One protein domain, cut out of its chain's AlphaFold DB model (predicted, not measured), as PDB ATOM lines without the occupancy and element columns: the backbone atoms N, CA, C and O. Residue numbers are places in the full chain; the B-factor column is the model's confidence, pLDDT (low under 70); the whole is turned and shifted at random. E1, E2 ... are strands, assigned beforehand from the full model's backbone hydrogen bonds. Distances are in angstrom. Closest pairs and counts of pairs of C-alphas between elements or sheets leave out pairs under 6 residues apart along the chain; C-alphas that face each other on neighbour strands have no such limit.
ATOM      1  N   VAL A 406     184.859 215.079 179.874       83.12
ATOM      2  CA  VAL A 406     185.513 215.529 181.115       83.12
ATOM      3  C   VAL A 406     186.983 215.129 181.111       83.12
ATOM      4  O   VAL A 406     187.291 213.947 180.937       83.12
ATOM      5  N   LYS A 407     187.875 216.094 181.352       88.12
ATOM      6  CA  LYS A 407     189.321 215.880 181.500       88.12
ATOM      7  C   LYS A 407     189.850 216.390 182.842       88.12
ATOM      8  O   LYS A 407     189.325 217.365 183.385       88.12
ATOM      9  N   LEU A 408     190.891 215.738 183.353       86.44
ATOM     10  CA  LEU A 408     191.641 216.150 184.541       86.44
ATOM     11  C   LEU A 408     192.947 216.826 184.104       86.44
ATOM     12  O   LEU A 408     193.681 216.260 183.296       86.44
ATOM     13  N   GLU A 409     193.228 218.022 184.620       85.25
ATOM     14  CA  GLU A 409     194.465 218.761 184.339       85.25
ATOM     15  C   GLU A 409     195.198 219.080 185.649       85.25
ATOM     16  O   GLU A 409     194.632 219.698 186.552       85.25
ATOM     17  N   ASP A 410     196.458 218.651 185.727       84.06
ATOM     18  CA  ASP A 410     197.470 219.125 186.675       84.06
ATOM     19  C   ASP A 410     198.851 218.860 186.071       84.06
ATOM     20  O   ASP A 410     199.353 217.738 186.095       84.06
ATOM     21  N   ARG A 411     199.488 219.902 185.535       79.69
ATOM     22  CA  ARG A 411     200.773 219.765 184.832       79.69
ATOM     23  C   ARG A 411     201.951 219.451 185.754       79.69
ATOM     24  O   ARG A 411     203.030 219.143 185.255       79.69
ATOM     25  N   SER A 412     201.773 219.566 187.072       80.81
ATOM     26  CA  SER A 412     202.830 219.268 188.040       80.81
ATOM     27  C   SER A 412     202.937 217.772 188.350       80.81
ATOM     28  O   SER A 412     204.026 217.295 188.666       80.81
ATOM     29  N   ILE A 413     201.833 217.029 188.204       83.62
ATOM     30  CA  ILE A 413     201.738 215.604 188.561       83.62
ATOM     31  C   ILE A 413     201.399 214.731 187.344       83.62
ATOM     32  O   ILE A 413     201.896 213.607 187.235       83.62
ATOM     33  N   LEU A 414     200.594 215.236 186.407       83.50
ATOM     34  CA  LEU A 414     200.190 214.544 185.187       83.50
ATOM     35  C   LEU A 414     200.847 215.217 183.968       83.50
ATOM     36  O   LEU A 414     200.435 216.306 183.566       83.50
ATOM     37  N   PRO A 415     201.859 214.588 183.338       83.69
ATOM     38  CA  PRO A 415     202.509 215.150 182.152       83.69
ATOM     39  C   PRO A 415     201.588 215.185 180.920       83.69
ATOM     40  O   PRO A 415     201.900 215.860 179.940       83.69
ATOM     41  N   THR A 416     200.462 214.469 180.959       87.12
ATOM     42  CA  THR A 416     199.454 214.414 179.897       87.12
ATOM     43  C   THR A 416     198.053 214.522 180.489       87.12
ATOM     44  O   THR A 416     197.761 213.846 181.475       87.12
ATOM     45  N   ASP A 417     197.189 215.318 179.856       88.19
ATOM     46  CA  ASP A 417     195.766 215.409 180.196       88.19
ATOM     47  C   ASP A 417     195.103 214.026 180.115       88.19
ATOM     48  O   ASP A 417     195.287 213.291 179.141       88.19
ATOM     49  N   GLU A 418     194.281 213.691 181.109       90.94
ATOM     50  CA  GLU A 418     193.576 212.412 181.157       90.94
ATOM     51  C   GLU A 418     192.071 212.595 180.934       90.94
ATOM     52  O   GLU A 418     191.410 213.383 181.619       90.94
ATOM     53  N   VAL A 419     191.518 211.854 179.967       92.50
ATOM     54  CA  VAL A 419     190.078 211.836 179.697       92.50
ATOM     55  C   VAL A 419     189.397 210.881 180.666       92.50
ATOM     56  O   VAL A 419     189.538 209.665 180.586       92.50
ATOM     57  N   LEU A 420     188.598 211.455 181.553       92.38
ATOM     58  CA  LEU A 420     187.882 210.745 182.602       92.38
ATOM     59  C   LEU A 420     186.573 210.124 182.101       92.38
ATOM     60  O   LEU A 420     186.176 209.037 182.521       92.38
ATOM     61  N   LYS A 421     185.871 210.827 181.205       93.06
ATOM     62  CA  LYS A 421     184.629 210.341 180.597       93.06
ATOM     63  C   LYS A 421     184.383 211.032 179.263       93.06
ATOM     64  O   LYS A 421     184.263 212.252 179.225       93.06
ATOM     65  N   ALA A 422     184.260 210.246 178.195       88.38
ATOM     66  CA  ALA A 422     184.014 210.754 176.844       88.38
ATOM     67  C   ALA A 422     182.594 211.322 176.649       88.38
ATOM     68  O   ALA A 422     182.377 212.142 175.769       88.38
ATOM     69  N   PHE A 423     181.630 210.900 177.480       86.56
ATOM     70  CA  PHE A 423     180.230 211.309 177.364       86.56
ATOM     71  C   PHE A 423     179.661 211.720 178.722       86.56
ATOM     72  O   PHE A 423     179.513 210.895 179.640       86.56
ATOM     73  N   VAL A 424     179.329 213.003 178.850       86.44
ATOM     74  CA  VAL A 424     178.634 213.542 180.020       86.44
ATOM     75  C   VAL A 424     177.242 214.011 179.638       86.44
ATOM     76  O   VAL A 424     177.067 214.891 178.802       86.44
ATOM     77  N   ASP A 425     176.251 213.410 180.288       83.38
ATOM     78  CA  ASP A 425     174.864 213.842 180.202       83.38
ATOM     79  C   ASP A 425     174.669 215.087 181.081       83.38
ATOM     80  O   ASP A 425     174.880 215.048 182.294       83.38
ATOM     81  N   GLY A 426     174.287 216.209 180.468       79.25
ATOM     82  CA  GLY A 426     174.018 217.463 181.181       79.25
ATOM     83  C   GLY A 426     172.751 217.428 182.046       79.25
ATOM     84  O   GLY A 426     172.575 218.283 182.922       79.25
ATOM     85  N   THR A 427     171.867 216.444 181.842       77.06
ATOM     86  CA  THR A 427     170.554 216.389 182.502       77.06
ATOM     87  C   THR A 427     170.605 215.743 183.888       77.06
ATOM     88  O   THR A 427     169.911 216.202 184.805       77.06
ATOM     89  N   THR A 428     171.470 214.745 184.093       76.00
ATOM     90  CA  THR A 428     171.539 213.946 185.332       76.00
ATOM     91  C   THR A 428     171.959 214.763 186.553       76.00
ATOM     92  O   THR A 428     171.574 214.448 187.679       76.00
ATOM     93  N   GLY A 429     172.712 215.852 186.368       78.19
ATOM     94  CA  GLY A 429     173.168 216.741 187.447       78.19
ATOM     95  C   GLY A 429     174.209 216.133 188.397       78.19
ATOM     96  O   GLY A 429     174.794 216.858 189.197       78.19
ATOM     97  N   VAL A 442     197.661 211.226 194.127       91.50
ATOM     98  CA  VAL A 442     197.473 212.006 195.356       91.50
ATOM     99  C   VAL A 442     198.268 213.304 195.225       91.50
ATOM    100  O   VAL A 442     199.446 213.267 194.874       91.50
ATOM    101  N   GLY A 443     197.648 214.447 195.504       91.25
ATOM    102  CA  GLY A 443     198.266 215.758 195.290       91.25
ATOM    103  C   GLY A 443     197.298 216.928 195.450       91.25
ATOM    104  O   GLY A 443     196.146 216.746 195.847       91.25
ATOM    105  N   GLN A 444     197.768 218.133 195.139       92.00
ATOM    106  CA  GLN A 444     196.979 219.370 195.124       92.00
ATOM    107  C   GLN A 444     197.122 220.049 193.763       92.00
ATOM    108  O   GLN A 444     198.162 219.897 193.138       92.00
ATOM    109  N   GLY A 445     196.123 220.836 193.353       91.56
ATOM    110  CA  GLY A 445     196.172 221.599 192.095       91.56
ATOM    111  C   GLY A 445     195.380 220.973 190.945       91.56
ATOM    112  O   GLY A 445     195.393 221.498 189.834       91.56
ATOM    113  N   PHE A 446     194.637 219.895 191.201       92.75
ATOM    114  CA  PHE A 446     193.821 219.245 190.182       92.75
ATOM    115  C   PHE A 446     192.656 220.123 189.750       92.75
ATOM    116  O   PHE A 446     191.947 220.684 190.587       92.75
ATOM    117  N   ARG A 447     192.406 220.184 188.443       93.19
ATOM    118  CA  ARG A 447     191.226 220.837 187.868       93.19
ATOM    119  C   ARG A 447     190.470 219.874 186.966       93.19
ATOM    120  O   ARG A 447     191.067 219.133 186.191       93.19
ATOM    121  N   VAL A 448     189.143 219.916 187.040       94.12
ATOM    122  CA  VAL A 448     188.259 219.242 186.093       94.12
ATOM    123  C   VAL A 448     187.841 220.247 185.028       94.12
ATOM    124  O   VAL A 448     187.237 221.274 185.341       94.12
ATOM    125  N   ASN A 449     188.129 219.936 183.770       93.19
ATOM    126  CA  ASN A 449     187.664 220.702 182.623       93.19
ATOM    127  C   ASN A 449     186.604 219.894 181.866       93.19
ATOM    128  O   ASN A 449     186.792 218.712 181.580       93.19
ATOM    129  N   ILE A 450     185.507 220.548 181.508       92.56
ATOM    130  CA  ILE A 450     184.529 220.054 180.545       92.56
ATOM    131  C   ILE A 450     184.915 220.637 179.194       92.56
ATOM    132  O   ILE A 450     184.883 221.855 179.012       92.56
ATOM    133  N   VAL A 451     185.305 219.770 178.272       92.88
ATOM    134  CA  VAL A 451     185.764 220.120 176.929       92.88
ATOM    135  C   VAL A 451     184.774 219.658 175.869       92.88
ATOM    136  O   VAL A 451     183.899 218.836 176.145       92.88
ATOM    137  N   GLN A 452     184.896 220.211 174.665       90.44
ATOM    138  CA  GLN A 452     183.965 219.955 173.569       90.44
ATOM    139  C   GLN A 452     183.877 218.478 173.168       90.44
ATOM    140  O   GLN A 452     182.772 217.952 173.084       90.44
ATOM    141  N   ASP A 453     185.014 217.825 172.936       90.94
ATOM    142  CA  ASP A 453     185.119 216.383 172.703       90.94
ATOM    143  C   ASP A 453     186.540 215.895 173.065       90.94
ATOM    144  O   ASP A 453     187.365 216.650 173.590       90.94
ATOM    145  N   THR A 454     186.844 214.629 172.775       88.88
ATOM    146  CA  THR A 454     188.166 214.029 173.012       88.88
ATOM    147  C   THR A 454     189.270 214.537 172.078       88.88
ATOM    148  O   THR A 454     190.446 214.346 172.387       88.88
ATOM    149  N   THR A 455     188.931 215.173 170.954       90.81
ATOM    150  CA  THR A 455     189.882 215.680 169.949       90.81
ATOM    151  C   THR A 455     190.171 217.181 170.098       90.81
ATOM    152  O   THR A 455     191.252 217.641 169.737       90.81
ATOM    153  N   HIS A 456     189.265 217.932 170.728       91.38
ATOM    154  CA  HIS A 456     189.321 219.377 170.956       91.38
ATOM    155  C   HIS A 456     189.481 219.686 172.450       91.38
ATOM    156  O   HIS A 456     188.687 220.406 173.061       91.38
ATOM    157  N   THR A 457     190.546 219.156 173.053       89.50
ATOM    158  CA  THR A 457     190.827 219.314 174.491       89.50
ATOM    159  C   THR A 457     191.170 220.750 174.902       89.50
ATOM    160  O   THR A 457     191.179 221.055 176.096       89.50
ATOM    161  N   SER A 458     191.448 221.642 173.950       91.44
ATOM    162  CA  SER A 458     191.689 223.070 174.189       91.44
ATOM    163  C   SER A 458     190.402 223.892 174.320       91.44
ATOM    164  O   SER A 458     190.434 224.970 174.916       91.44
ATOM    165  N   THR A 459     189.265 223.398 173.817       92.88
ATOM    166  CA  THR A 459     187.976 224.099 173.890       92.88
ATOM    167  C   THR A 459     187.276 223.765 175.202       92.88
ATOM    168  O   THR A 459     186.568 222.764 175.304       92.88
ATOM    169  N   ILE A 460     187.482 224.602 176.219       93.19
ATOM    170  CA  ILE A 460     186.921 224.422 177.563       93.19
ATOM    171  C   ILE A 460     185.556 225.121 177.653       93.19
ATOM    172  O   ILE A 460     185.470 226.344 177.561       93.19
ATOM    173  N   TYR A 461     184.489 224.354 177.872       89.56
ATOM    174  CA  TYR A 461     183.148 224.883 178.154       89.56
ATOM    175  C   TYR A 461     182.956 225.251 179.620       89.56
ATOM    176  O   TYR A 461     182.190 226.159 179.939       89.56
ATOM    177  N   ALA A 462     183.635 224.540 180.514       88.94
ATOM    178  CA  ALA A 462     183.524 224.753 181.945       88.94
ATOM    179  C   ALA A 462     184.796 224.253 182.642       88.94
ATOM    180  O   ALA A 462     185.301 223.189 182.296       88.94
ATOM    181  N   GLN A 463     185.304 224.989 183.635       93.25
ATOM    182  CA  GLN A 463     186.489 224.602 184.411       93.25
ATOM    183  C   GLN A 463     186.266 224.763 185.912       93.25
ATOM    184  O   GLN A 463     185.729 225.777 186.357       93.25
ATOM    185  N   SER A 464     186.690 223.764 186.687       93.31
ATOM    186  CA  SER A 464     186.536 223.757 188.135       93.31
ATOM    187  C   SER A 464     187.591 224.601 188.823       93.31
ATOM    188  O   SER A 464     188.667 224.846 188.275       93.31
ATOM    189  N   SER A 465     187.314 224.977 190.071       91.75
ATOM    190  CA  SER A 465     188.376 225.375 190.989       91.75
ATOM    191  C   SER A 465     189.367 224.226 191.187       91.75
ATOM    192  O   SER A 465     189.024 223.054 190.990       91.75
ATOM    193  N   GLU A 466     190.585 224.573 191.595       90.81
ATOM    194  CA  GLU A 466     191.581 223.588 192.007       90.81
ATOM    195  C   GLU A 466     191.105 222.816 193.236       90.81
ATOM    196  O   GLU A 466     190.445 223.369 194.120       90.81
ATOM    197  N   PHE A 467     191.437 221.531 193.290       92.06
ATOM    198  CA  PHE A 467     191.168 220.683 194.441       92.06
ATOM    199  C   PHE A 467     192.327 219.721 194.707       92.06
ATOM    200  O   PHE A 467     193.211 219.516 193.875       92.06
ATOM    201  N   ALA A 468     192.332 219.156 195.912       91.75
ATOM    202  CA  ALA A 468     193.297 218.154 196.330       91.75
ATOM    203  C   ALA A 468     192.675 216.758 196.278       91.75
ATOM    204  O   ALA A 468     191.524 216.566 196.678       91.75
ATOM    205  N   ILE A 469     193.452 215.781 195.823       91.31
ATOM    206  CA  ILE A 469     193.114 214.363 195.907       91.31
ATOM    207  C   ILE A 469     193.944 213.785 197.047       91.31
ATOM    208  O   ILE A 469     195.171 213.764 196.981       91.31
ATOM    209  N   THR A 470     193.282 213.340 198.112       92.19
ATOM    210  CA  THR A 470     193.922 212.722 199.282       92.19
ATOM    211  C   THR A 470     193.754 211.210 199.247       92.19
ATOM    212  O   THR A 470     192.675 210.720 198.912       92.19
TER     213      THR A 470
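AT A GLANCE: This is residues 406 to 429 and 442 to 470 of the 552 residues of an uncharacterized protein of Bondarzewia mesenterica (UniProt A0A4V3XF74). One antiparallel sheet of five strands, only just strongly twisted, is built round the long strand E3: E1 and then E2 lie to one side of E3, while E4 and E5 follow one another along its other side. A tail of residues 422 to 429 trails away from the sheet beyond E2 and ends at a cut. The printed part has 53 residues with no named helix and five named strands, E1 to E5 in chain order; the sheet is branched at E3. The class is all strand, though under half of the residues, 24 of 53, are in named elements. The whole is compact, with a radius of gyration of the C-alphas of 11.3 A and spans of 30 by 24 by 15 A.

IN THESE COORDINATES: The longest strand, E3, is residues 443 to 451 and measures 22.6 A from C-alpha 443 at (198.266, 215.758, 195.290) to C-alpha 451 at (185.764, 220.120, 176.929). E1 is residues 406 to 409, 10.0 A long, and starts with C-alpha 406 at (185.513, 215.529, 181.115). E2 is residues 418 to 421, 9.2 A long. E4 is residues 460 to 463, 6.9 A, and E5 is residues 467 to 469, 6.8 A, ending with C-alpha 469 at (193.114, 214.363, 195.907).

HOW THE PARTS SIT: The pairing along E3 is staggered: it pairs with E5 over residues 443 to 446, with E1 over 447 to 450 and with E4 over 449 to 451. E1 lies on one side of E3, and E4 and E5 on the other side. E1 and E3 are antiparallel at 144 degrees, with N 407 and O 449 within hydrogen-bond range at 2.8 A. E3 and E4 form an antiparallel hairpin at 148 degrees, with N 450 and O 462 at 2.8 A. E3 and E5 are antiparallel at 115 degrees; C-alphas 444 and 468 face each other at 4.1 A, and N 469 and O 443 are 2.9 A apart. E2 is an edge strand on the other side of E1 from E3. E1 and E2 form an antiparallel hairpin at 156 degrees, with N 408 and O 418 at 3.0 A. E2 is apart from E3, E4 and E5.

THE WHOLE: The C-alphas of Ser 412 and Thr 427, 32.9 A apart, are the two farthest from each other. Residues 430 to 441 are not printed; C-alphas 429 and 442 are 26.0 A apart across this cut, which falls in the link from E2 to E3. Of the links printed whole, E4 to E5 is tight, and E1 to E2 and E3 to E4 are short. The mean pLDDT of the printed part is 88.6, and no printed residue is under 70.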